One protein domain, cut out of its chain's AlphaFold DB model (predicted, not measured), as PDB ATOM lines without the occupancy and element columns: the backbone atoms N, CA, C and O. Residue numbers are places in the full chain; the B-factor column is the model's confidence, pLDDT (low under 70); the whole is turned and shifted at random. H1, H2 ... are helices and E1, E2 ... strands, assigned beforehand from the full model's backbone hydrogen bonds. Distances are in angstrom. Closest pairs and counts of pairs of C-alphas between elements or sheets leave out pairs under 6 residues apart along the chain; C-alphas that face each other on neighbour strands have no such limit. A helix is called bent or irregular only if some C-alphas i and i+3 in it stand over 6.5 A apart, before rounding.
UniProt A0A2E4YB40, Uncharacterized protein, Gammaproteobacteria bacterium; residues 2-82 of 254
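What this domain is: This is residues 2 to 82 of the 254 residues of an uncharacterized protein of Gammaproteobacteria bacterium (UniProt A0A2E4YB40). A small twisted sheet of four short strands has two helices, H2 and H3, side by side over one face; beyond H3, H4 packs on it, with H1 slanting across H4. The 81 printed residues include four named helices and four named strands, in the order H1 E1 H2 E2 E3 H3 E4 H4. The sheet, E2 E3 E1 E4, is antiparallel and the class mixed; the whole is compact, with a radius of gyration of the C-alphas of 11.5 A and spans of 29 by 23 by 21 A.

How they stand to each other: Start at H1, residues 2 to 11, which touches H4, residues 68 to 82, at a steep tilt of 44 degrees, C-alphas 6 and 74 being closest at 5.9 A. Inner strand E1, residues 15 to 19, is antiparallel to E3, residues 43 to 46 (N 15 to O 46, 2.8 A), and E4, residues 61 to 63 (N 18 to O 62, 2.8 A). H2, residues 21 to 34, runs along the strands over E3 and E1, at a height over the sheet of 7.2 A. E2, residues 35 to 38, forms a hairpin with E3 (N 36 to O 45, 2.9 A). H3, residues 49 to 58, is on the same face as H2, making two layers, helices over a sheet; it touches H2 at a shallow tilt of 22 degrees, opposite ways, closest at C-alphas 51 and 31, 5.3 A. H3 also touches H4 at 35.4 degrees, only just steep, closest at C-alphas 49 and 82, 6.2 A. E1, H2, E2 and E3, H3, E4 are split strand-helix-strand units, another strand between each pair, with right-handed crossovers. Every O i to N i+4 pair is within hydrogen-bond range in H1 and H3, but 6 of 10 in H2 and 9 of 11 in H4.

Where its parts are: Find C-alpha 2 at (-22.940, 36.061, 11.335), where H1 begins. H2 is 20.0 A long and irregular, C-alphas 30 and 33 being 9.1 A apart. H4, 21.2 A and irregular, with C-alphas 69 and 72 7.3 A apart, ends at C-alpha 82, (-20.551, 22.184, 23.828).

The domain as a whole: The printed part has no cut, and its links are tight. C-alphas 4 and 22 are farthest apart, 31.5 A. Mean pLDDT of the printed part is 95.8; no printed residue is under 70.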
ATOM      1  N   ALA A   2     -22.553  36.342   9.941       90.44
ATOM      2  CA  ALA A   2     -22.940  36.061  11.335       90.44
ATOM      3  C   ALA A   2     -22.351  34.750  11.902       90.44
ATOM      4  O   ALA A   2     -21.798  34.743  12.997       90.44
ATOM      5  N   GLU A   3     -22.409  33.654  11.139       93.06
ATOM      6  CA  GLU A   3     -21.879  32.348  11.565       93.06
ATOM      7  C   GLU A   3     -20.364  32.351  11.789       93.06
ATOM      8  O   GLU A   3     -19.880  31.748  12.740       93.06
ATOM      9  N   GLU A   4     -19.617  33.060  10.944       94.75
ATOM     10  CA  GLU A   4     -18.163  33.152  11.048       94.75
ATOM     11  C   GLU A   4     -17.746  33.975  12.267       94.75
ATOM     12  O   GLU A   4     -16.885  33.540  13.025       94.75
ATOM     13  N   VAL A   5     -18.414  35.106  12.517       95.38
ATOM     14  CA  VAL A   5     -18.161  35.934  13.705       95.38
ATOM     15  C   VAL A   5     -18.496  35.167  14.987       95.38
ATOM     16  O   VAL A   5     -17.717  35.177  15.939       95.38
ATOM     17  N   VAL A   6     -19.630  34.459  15.005       96.12
ATOM     18  CA  VAL A   6     -20.032  33.602  16.130       96.12
ATOM     19  C   VAL A   6     -19.011  32.490  16.365       96.12
ATOM     20  O   VAL A   6     -18.615  32.272  17.507       96.12
ATOM     21  N   ARG A   7     -18.547  31.820  15.304       95.75
ATOM     22  CA  ARG A   7     -17.508  30.787  15.400       95.75
ATOM     23  C   ARG A   7     -16.207  31.363  15.960       95.75
ATOM     24  O   ARG A   7     -15.710  30.855  16.955       95.75
ATOM     25  N   CYS A   8     -15.718  32.474  15.406       96.81
ATOM     26  CA  CYS A   8     -14.528  33.153  15.917       96.81
ATOM     27  C   CYS A   8     -14.664  33.521  17.399       96.81
ATOM     28  O   CYS A   8     -13.699  33.403  18.144       96.81
ATOM     29  N   TYR A   9     -15.846  33.935  17.856       97.06
ATOM     30  CA  TYR A   9     -16.070  34.196  19.275       97.06
ATOM     31  C   TYR A   9     -15.981  32.915  20.129       97.06
ATOM     32  O   TYR A   9     -15.361  32.930  21.192       97.06
ATOM     33  N   LEU A  10     -16.597  31.812  19.689       96.75
ATOM     34  CA  LEU A  10     -16.631  30.542  20.434       96.75
ATOM     35  C   LEU A  10     -15.266  29.835  20.485       96.75
ATOM     36  O   LEU A  10     -14.945  29.216  21.500       96.75
ATOM     37  N   ASP A  11     -14.445  30.005  19.450       96.25
ATOM     38  CA  ASP A  11     -13.103  29.420  19.360       96.25
ATOM     39  C   ASP A  11     -12.063  30.153  20.232       96.25
ATOM     40  O   ASP A  11     -10.968  29.641  20.458       96.25
ATOM     41  N   ASN A  12     -12.380  31.356  20.731       96.25
ATOM     42  CA  ASN A  12     -11.432  32.223  21.438       96.25
ATOM     43  C   ASN A  12     -11.888  32.539  22.877       96.25
ATOM     44  O   ASN A  12     -12.285  33.672  23.168       96.25
ATOM     45  N   PRO A  13     -11.821  31.574  23.819       95.44
ATOM     46  CA  PRO A  13     -12.005  31.877  25.233       95.44
ATOM     47  C   PRO A  13     -10.897  32.832  25.731       95.44
ATOM     48  O   PRO A  13      -9.754  32.739  25.281       95.44
ATOM     49  N   PRO A  14     -11.176  33.717  26.708       97.12
ATOM     50  CA  PRO A  14     -12.386  33.765  27.528       97.12
ATOM     51  C   PRO A  14     -13.589  34.450  26.860       97.12
ATOM     52  O   PRO A  14     -13.456  35.461  26.177       97.12
ATOM     53  N   TYR A  15     -14.788  33.948  27.152       97.56
ATOM     54  CA  TYR A  15     -16.056  34.451  26.632       97.56
ATOM     55  C   TYR A  15     -16.521  35.685  27.412       97.56
ATOM     56  O   TYR A  15     -17.148  35.559  28.465       97.56
ATOM     57  N   TYR A  16     -16.213  36.881  26.911       98.06
ATOM     58  CA  TYR A  16     -16.606  38.153  27.528       98.06
ATOM     59  C   TYR A  16     -17.937  38.695  27.006       98.06
ATOM     60  O   TYR A  16     -18.163  38.802  25.803       98.06
ATOM     61  N   GLY A  17     -18.785  39.167  27.918       97.19
ATOM     62  CA  GLY A  17     -20.065  39.761  27.542       97.19
ATOM     63  C   GLY A  17     -20.504  40.892  28.449       97.19
ATOM     64  O   GLY A  17     -19.956  41.136  29.524       97.19
ATOM     65  N   ARG A  18     -21.501  41.622  27.961       96.88
ATOM     66  CA  ARG A  18     -22.127  42.756  28.631       96.88
ATOM     67  C   ARG A  18     -23.311  42.266  29.452       96.88
ATOM     68  O   ARG A  18     -24.081  41.420  29.005       96.88
ATOM     69  N   SER A  19     -23.491  42.851  30.626       96.38
ATOM     70  CA  SER A  19     -24.673  42.659  31.463       96.38
ATOM     71  C   SER A  19     -25.094  43.987  32.077       96.38
ATOM     72  O   SER A  19     -24.259  44.866  32.293       96.38
ATOM     73  N   GLY A  20     -26.377  44.127  32.406       94.19
ATOM     74  CA  GLY A  20     -26.839  45.249  33.226       94.19
ATOM     75  C   GLY A  20     -26.186  45.231  34.613       94.19
ATOM     76  O   GLY A  20     -25.856  44.164  35.134       94.19
ATOM     77  N   PHE A  21     -26.021  46.404  35.233       93.31
ATOM     78  CA  PHE A  21     -25.411  46.529  36.565       93.31
ATOM     79  C   PHE A  21     -26.152  45.701  37.630       93.31
ATOM     80  O   PHE A  21     -25.524  45.010  38.430       93.31
ATOM     81  N   SER A  22     -27.488  45.673  37.570       96.56
ATOM     82  CA  SER A  22     -28.351  44.866  38.447       96.56
ATOM     83  C   SER A  22     -28.156  43.351  38.298       96.56
ATOM     84  O   SER A  22     -28.551  42.590  39.176       96.56
ATOM     85  N   HIS A  23     -27.541  42.896  37.205       96.81
ATOM     86  CA  HIS A  23     -27.306  41.480  36.920       96.81
ATOM     87  C   HIS A  23     -25.859  41.049  37.179       96.81
ATOM     88  O   HIS A  23     -25.540  39.874  37.009       96.81
ATOM     89  N   ALA A  24     -24.984  41.956  37.627       93.56
ATOM     90  CA  ALA A  24     -23.568  41.657  37.826       93.56
ATOM     91  C   ALA A  24     -23.341  40.510  38.827       93.56
ATOM     92  O   ALA A  24     -22.510  39.640  38.584       93.56
ATOM     93  N   THR A  25     -24.088  40.472  39.935       96.44
ATOM     94  CA  THR A  25     -23.977  39.394  40.932       96.44
ATOM     95  C   THR A  25     -24.405  38.044  40.360       96.44
ATOM     96  O   THR A  25     -23.689  37.062  40.539       96.44
ATOM     97  N   LEU A  26     -25.512  38.009  39.609       97.25
ATOM     98  CA  LEU A  26     -25.991  36.794  38.945       97.25
ATOM     99  C   LEU A  26     -24.967  36.287  37.922       97.25
ATOM    100  O   LEU A  26     -24.614  35.117  37.947       97.25
ATOM    101  N   VAL A  27     -24.436  37.165  37.067       96.88
ATOM    102  CA  VAL A  27     -23.414  36.796  36.071       96.88
ATOM    103  C   VAL A  27     -22.174  36.210  36.745       96.88
ATOM    104  O   VAL A  27     -21.684  35.170  36.319       96.88
ATOM    105  N   LYS A  28     -21.700  36.809  37.845       96.31
ATOM    106  CA  LYS A  28     -20.579  36.256  38.625       96.31
ATOM    107  C   LYS A  28     -20.888  34.874  39.196       96.31
ATOM    108  O   LYS A  28     -19.982  34.048  39.257       96.31
ATOM    109  N   GLN A  29     -22.124  34.648  39.641       97.38
ATOM    110  CA  GLN A  29     -22.566  33.360  40.167       97.38
ATOM    111  C   GLN A  29     -22.612  32.296  39.063       97.38
ATOM    112  O   GLN A  29     -22.073  31.214  39.266       97.38
ATOM    113  N   LEU A  30     -23.171  32.624  37.893       97.06
ATOM    114  CA  LEU A  30     -23.239  31.720  36.736       97.06
ATOM    115  C   LEU A  30     -21.846  31.365  36.192       97.06
ATOM    116  O   LEU A  30     -21.603  30.226  35.819       97.06
ATOM    117  N   CYS A  31     -20.893  32.304  36.208       96.00
ATOM    118  CA  CYS A  31     -19.507  32.001  35.834       96.00
ATOM    119  C   CYS A  31     -18.792  31.041  36.813       96.00
ATOM    120  O   CYS A  31     -17.771  30.442  36.455       96.00
ATOM    121  N   GLY A  32     -19.265  30.932  38.059       95.19
ATOM    122  CA  GLY A  32     -18.667  30.096  39.100       95.19
ATOM    123  C   GLY A  32     -17.188  30.409  39.375       95.19
ATOM    124  O   GLY A  32     -16.758  31.567  39.398       95.19
ATOM    125  N   SER A  33     -16.390  29.357  39.573       95.81
ATOM    126  CA  SER A  33     -14.934  29.442  39.782       95.81
ATOM    127  C   SER A  33     -14.160  29.848  38.524       95.81
ATOM    128  O   SER A  33     -13.019  30.289  38.619       95.81
ATOM    129  N   THR A  34     -14.784  29.749  37.349       96.00
ATOM    130  CA  THR A  34     -14.157  30.032  36.046       96.00
ATOM    131  C   THR A  34     -14.333  31.479  35.582       96.00
ATOM    132  O   THR A  34     -14.008  31.821  34.442       96.00
ATOM    133  N   ARG A  35     -14.850  32.340  36.469       96.31
ATOM    134  CA  ARG A  35     -15.061  33.765  36.210       96.31
ATOM    135  C   ARG A  35     -13.749  34.478  35.890       96.31
ATOM    136  O   ARG A  35     -12.749  34.315  36.581       96.31
ATOM    137  N   THR A  36     -13.795  35.340  34.885       97.31
ATOM    138  CA  THR A  36     -12.710  36.258  34.541       97.31
ATOM    139  C   THR A  36     -13.257  37.678  34.432       97.31
ATOM    140  O   THR A  36     -14.408  37.875  34.033       97.31
ATOM    141  N   TRP A  37     -12.447  38.661  34.813       96.31
ATOM    142  CA  TRP A  37     -12.766  40.081  34.696       96.31
ATOM    143  C   TRP A  37     -11.777  40.730  33.738       96.31
ATOM    144  O   TRP A  37     -10.570  40.594  33.916       96.31
ATOM    145  N   ASP A  38     -12.291  41.424  32.726       96.44
ATOM    146  CA  ASP A  38     -11.490  42.303  31.879       96.44
ATOM    147  C   ASP A  38     -11.509  43.716  32.492       96.44
ATOM    148  O   ASP A  38     -12.554  44.378  32.431       96.44
ATOM    149  N   PRO A  39     -10.395  44.198  33.083       93.50
ATOM    150  CA  PRO A  39     -10.351  45.512  33.719       93.50
ATOM    151  C   PRO A  39     -10.434  46.663  32.711       93.50
ATOM    152  O   PRO A  39     -10.954  47.727  33.046       93.50
ATOM    153  N   VAL A  40      -9.983  46.449  31.469       94.06
ATOM    154  CA  VAL A  40      -9.968  47.470  30.413       94.06
ATOM    155  C   VAL A  40     -11.377  47.681  29.878       94.06
ATOM    156  O   VAL A  40     -11.869  48.806  29.806       94.06
ATOM    157  N   ARG A  41     -12.060  46.587  29.526       92.31
ATOM    158  CA  ARG A  41     -13.417  46.646  28.962       92.31
ATOM    159  C   ARG A  41     -14.505  46.707  30.032       92.31
ATOM    160  O   ARG A  41     -15.652  47.009  29.705       92.31
ATOM    161  N   LYS A  42     -14.147  46.441  31.290       94.50
ATOM    162  CA  LYS A  42     -15.050  46.328  32.441       94.50
ATOM    163  C   LYS A  42     -16.136  45.270  32.215       94.50
ATOM    164  O   LYS A  42     -17.326  45.538  32.389       94.50
ATOM    165  N   LEU A  43     -15.721  44.070  31.806       96.12
ATOM    166  CA  LEU A  43     -16.621  42.969  31.447       96.12
ATOM    167  C   LEU A  43     -16.329  41.699  32.233       96.12
ATOM    168  O   LEU A  43     -15.176  41.327  32.441       96.12
ATOM    169  N   TRP A  44     -17.399  40.996  32.600       95.94
ATOM    170  CA  TRP A  44     -17.309  39.643  33.133       95.94
ATOM    171  C   TRP A  44     -17.364  38.624  31.998       95.94
ATOM    172  O   TRP A  44     -18.112  38.779  31.025       95.94
ATOM    173  N   GLY A  45     -16.585  37.562  32.150       96.69
ATOM    174  CA  GLY A  45     -16.587  36.428  31.244       96.69
ATOM    175  C   GLY A  45     -16.298  35.113  31.949       96.69
ATOM    176  O   GLY A  45     -16.147  35.056  33.174       96.69
ATOM    177  N   THR A  46     -16.207  34.052  31.157       97.75
ATOM    178  CA  THR A  46     -15.839  32.706  31.612       97.75
ATOM    179  C   THR A  46     -14.941  32.014  30.588       97.75
ATOM    180  O   THR A  46     -14.997  32.319  29.400       97.75
ATOM    181  N   ARG A  47     -14.088  31.091  31.043       96.62
ATOM    182  CA  ARG A  47     -13.326  30.176  30.171       96.62
ATOM    183  C   ARG A  47     -14.014  28.822  29.981       96.62
ATOM    184  O   ARG A  47     -13.517  27.995  29.231       96.62
ATOM    185  N   CYS A  48     -15.113  28.576  30.691       96.12
ATOM    186  CA  CYS A  48     -15.810  27.298  30.688       96.12
ATOM    187  C   CYS A  48     -17.003  27.323  29.731       96.12
ATOM    188  O   CYS A  48     -17.862  28.203  29.818       96.12
ATOM    189  N   THR A  49     -17.074  26.324  28.850       95.62
ATOM    190  CA  THR A  49     -18.169  26.153  27.886       95.62
ATOM    191  C   THR A  49     -19.512  25.892  28.572       95.62
ATOM    192  O   THR A  49     -20.542  26.366  28.095       95.62
ATOM    193  N   ASP A  50     -19.518  25.205  29.718       95.25
ATOM    194  CA  ASP A  50     -20.747  24.950  30.480       95.25
ATOM    195  C   ASP A  50     -21.289  26.240  31.100       95.25
ATOM    196  O   ASP A  50     -22.455  26.579  30.910       95.25
ATOM    197  N   ALA A  51     -20.422  27.028  31.742       96.69
ATOM    198  CA  ALA A  51     -20.808  28.326  32.293       96.69
ATOM    199  C   ALA A  51     -21.277  29.306  31.201       96.69
ATOM    200  O   ALA A  51     -22.159  30.132  31.440       96.69
ATOM    201  N   LEU A  52     -20.721  29.217  29.984       96.94
ATOM    202  CA  LEU A  52     -21.205  29.993  28.840       96.94
ATOM    203  C   LEU A  52     -22.666  29.655  28.507       96.94
ATOM    204  O   LEU A  52     -23.443  30.572  28.244       96.94
ATOM    205  N   GLN A  53     -23.063  28.379  28.551       95.50
ATOM    206  CA  GLN A  53     -24.459  27.985  28.325       95.50
ATOM    207  C   GLN A  53     -25.395  28.612  29.353       95.50
ATOM    208  O   GLN A  53     -26.409  29.197  28.975       95.50
ATOM    209  N   ASP A  54     -25.022  28.570  30.629       96.44
ATOM    210  CA  ASP A  54     -25.839  29.134  31.702       96.44
ATOM    211  C   ASP A  54     -25.986  30.658  31.561       96.44
ATOM    212  O   ASP A  54     -27.079  31.214  31.718       96.44
ATOM    213  N   LEU A  55     -24.905  31.352  31.178       97.00
ATOM    214  CA  LEU A  55     -24.935  32.785  30.879       97.00
ATOM    215  C   LEU A  55     -25.889  33.105  29.726       97.00
ATOM    216  O   LEU A  55     -26.702  34.027  29.831       97.00
ATOM    217  N   VAL A  56     -25.815  32.340  28.641       95.81
ATOM    218  CA  VAL A  56     -26.649  32.533  27.452       95.81
ATOM    219  C   VAL A  56     -28.116  32.222  27.737       95.81
ATOM    220  O   VAL A  56     -28.995  32.987  27.326       95.81
ATOM    221  N   ALA A  57     -28.383  31.142  28.471       95.12
ATOM    222  CA  ALA A  57     -29.718  30.728  28.883       95.12
ATOM    223  C   ALA A  57     -30.371  31.755  29.820       95.12
ATOM    224  O   ALA A  57     -31.571  32.003  29.721       95.12
ATOM    225  N   SER A  58     -29.586  32.425  30.673       96.44
ATOM    226  CA  SER A  58     -30.103  33.456  31.583       96.44
ATOM    227  C   SER A  58     -30.747  34.646  30.859       96.44
ATOM    228  O   SER A  58     -31.587  35.351  31.424       96.44
ATOM    229  N   GLY A  59     -30.301  34.941  29.631       96.00
ATOM    230  CA  GLY A  59     -30.694  36.134  28.881       96.00
ATOM    231  C   GLY A  59     -30.299  37.466  29.534       96.00
ATOM    232  O   GLY A  59     -30.693  38.516  29.029       96.00
ATOM    233  N   LYS A  60     -29.546  37.453  30.644       96.56
ATOM    234  CA  LYS A  60     -29.071  38.651  31.367       96.56
ATOM    235  C   LYS A  60     -27.664  39.085  30.961       96.56
ATOM    236  O   LYS A  60     -27.180  40.126  31.410       96.56
ATOM    237  N   TRP A  61     -27.031  38.284  30.117       97.25
ATOM    238  CA  TRP A  61     -25.688  38.463  29.600       97.25
ATOM    239  C   TRP A  61     -25.723  38.368  28.071       97.25
ATOM    240  O   TRP A  61     -26.461  37.554  27.514       97.25
ATOM    241  N   HIS A  62     -24.951  39.221  27.399       97.25
ATOM    242  CA  HIS A  62     -24.884  39.293  25.940       97.25
ATOM    243  C   HIS A  62     -23.423  39.292  25.466       97.25
ATOM    244  O   HIS A  62     -22.655  40.137  25.934       97.25
ATOM    245  N   PRO A  63     -23.015  38.394  24.551       97.56
ATOM    246  CA  PRO A  63     -21.624  38.287  24.102       97.56
ATOM    247  C   PRO A  63     -21.139  39.564  23.400       97.56
ATOM    248  O   PRO A  63     -21.875  40.206  22.648       97.56
ATOM    249  N   VAL A  64     -19.888  39.963  23.646       97.06
ATOM    250  CA  VAL A  64     -19.295  41.131  22.975       97.06
ATOM    251  C   VAL A  64     -19.032  40.846  21.502       97.06
ATOM    252  O   VAL A  64     -18.507  39.797  21.153       97.06
ATOM    253  N   GLY A  65     -19.338  41.821  20.644       94.75
ATOM    254  CA  GLY A  65     -19.067  41.735  19.205       94.75
ATOM    255  C   GLY A  65     -20.083  40.900  18.425       94.75
ATOM    256  O   GLY A  65     -19.977  40.810  17.209       94.75
ATOM    257  N   ILE A  66     -21.079  40.326  19.102       96.25
ATOM    258  CA  ILE A  66     -22.207  39.644  18.471       96.25
ATOM    259  C   ILE A  66     -23.408  40.583  18.505       96.25
ATOM    260  O   ILE A  66     -23.758  41.115  19.561       96.25
ATOM    261  N   GLU A  67     -24.059  40.787  17.369       95.75
ATOM    262  CA  GLU A  67     -25.243  41.641  17.299       95.75
ATOM    263  C   GLU A  67     -26.469  40.982  17.945       95.75
ATOM    264  O   GLU A  67     -26.557  39.758  18.075       95.75
ATOM    265  N   HIS A  68     -27.437  41.790  18.388       93.38
ATOM    266  CA  HIS A  68     -28.610  41.270  19.102       93.38
ATOM    267  C   HIS A  68     -29.491  40.386  18.208       93.38
ATOM    268  O   HIS A  68     -30.036  39.382  18.667       93.38
ATOM    269  N   GLU A  69     -29.555  40.707  16.918       95.06
ATOM    270  CA  GLU A  69     -30.211  39.898  15.889       95.06
ATOM    271  C   GLU A  69     -29.577  38.507  15.722       95.06
ATOM    272  O   GLU A  69     -30.270  37.535  15.423       95.06
ATOM    273  N   TRP A  70     -28.279  38.362  16.005       96.00
ATOM    274  CA  TRP A  70     -27.572  37.085  15.882       96.00
ATOM    275  C   TRP A  70     -27.678  36.220  17.137       96.00
ATOM    276  O   TRP A  70     -27.143  35.112  17.159       96.00
ATOM    277  N   LYS A  71     -28.399  36.665  18.175       93.00
ATOM    278  CA  LYS A  71     -28.547  35.930  19.441       93.00
ATOM    279  C   LYS A  71     -29.027  34.489  19.238       93.00
ATOM    280  O   LYS A  71     -28.491  33.578  19.866       93.00
ATOM    281  N   GLY A  72     -29.990  34.265  18.341       93.75
ATOM    282  CA  GLY A  72     -30.488  32.918  18.035       93.75
ATOM    283  C   GLY A  72     -29.451  32.035  17.329       93.75
ATOM    284  O   GLY A  72     -29.359  30.841  17.611       93.75
ATOM    285  N   HIS A  73     -28.627  32.616  16.451       95.00
ATOM    286  CA  HIS A  73     -27.509  31.904  15.821       95.00
ATOM    287  C   HIS A  73     -26.429  31.560  16.848       95.00
ATOM    288  O   HIS A  73     -25.960  30.425  16.881       95.00
ATOM    289  N   PHE A  74     -26.104  32.507  17.729       95.88
ATOM    290  CA  PHE A  74     -25.149  32.313  18.813       95.88
ATOM    291  C   PHE A  74     -25.576  31.198  19.771       95.88
ATOM    292  O   PHE A  74     -24.773  30.328  20.078       95.88
ATOM    293  N   GLN A  75     -26.845  31.177  20.190       95.94
ATOM    294  CA  GLN A  75     -27.397  30.130  21.056       95.94
ATOM    295  C   GLN A  75     -27.217  28.728  20.464       95.94
ATOM    296  O   GLN A  75     -26.660  27.850  21.122       95.94
ATOM    297  N   ARG A  76     -27.621  28.537  19.202       95.94
ATOM    298  CA  ARG A  76     -27.471  27.249  18.507       95.94
ATOM    299  C   ARG A  76     -26.005  26.850  18.343       95.94
ATOM    300  O   ARG A  76     -25.655  25.697  18.577       95.94
ATOM    301  N   ALA A  77     -25.146  27.794  17.963       96.06
ATOM    302  CA  ALA A  77     -23.724  27.532  17.773       96.06
ATOM    303  C   ALA A  77     -23.013  27.202  19.093       96.06
ATOM    304  O   ALA A  77     -22.222  26.267  19.137       96.06
ATOM    305  N   ALA A  78     -23.328  27.914  20.177       95.19
ATOM    306  CA  ALA A  78     -22.768  27.645  21.495       95.19
ATOM    307  C   ALA A  78     -23.176  26.252  21.993       95.19
ATOM    308  O   ALA A  78     -22.359  25.550  22.588       95.19
ATOM    309  N   GLN A  79     -24.437  25.853  21.767       96.06
ATOM    310  CA  GLN A  79     -24.919  24.517  22.122       96.06
ATOM    311  C   GLN A  79     -24.147  23.442  21.351       96.06
ATOM    312  O   GLN A  79     -23.572  22.549  21.969       96.06
ATOM    313  N   LYS A  80     -24.050  23.585  20.025       95.56
ATOM    314  CA  LYS A  80     -23.281  22.666  19.184       95.56
ATOM    315  C   LYS A  80     -21.810  22.585  19.612       95.56
ATOM    316  O   LYS A  80     -21.271  21.498  19.748       95.56
ATOM    317  N   HIS A  81     -21.181  23.722  19.910       93.81
ATOM    318  CA  HIS A  81     -19.797  23.770  20.388       93.81
ATOM    319  C   HIS A  81     -19.602  22.983  21.697       93.81
ATOM    320  O   HIS A  81     -18.583  22.321  21.881       93.81
ATOM    321  N   ARG A  82     -20.578  23.016  22.615       93.75
ATOM    322  CA  ARG A  82     -20.551  22.184  23.828       93.75
ATOM    323  C   ARG A  82     -20.670  20.699  23.498       93.75
ATOM    324  O   ARG A  82     -19.923  19.903  24.058       93.75
TER     325      ARG A  82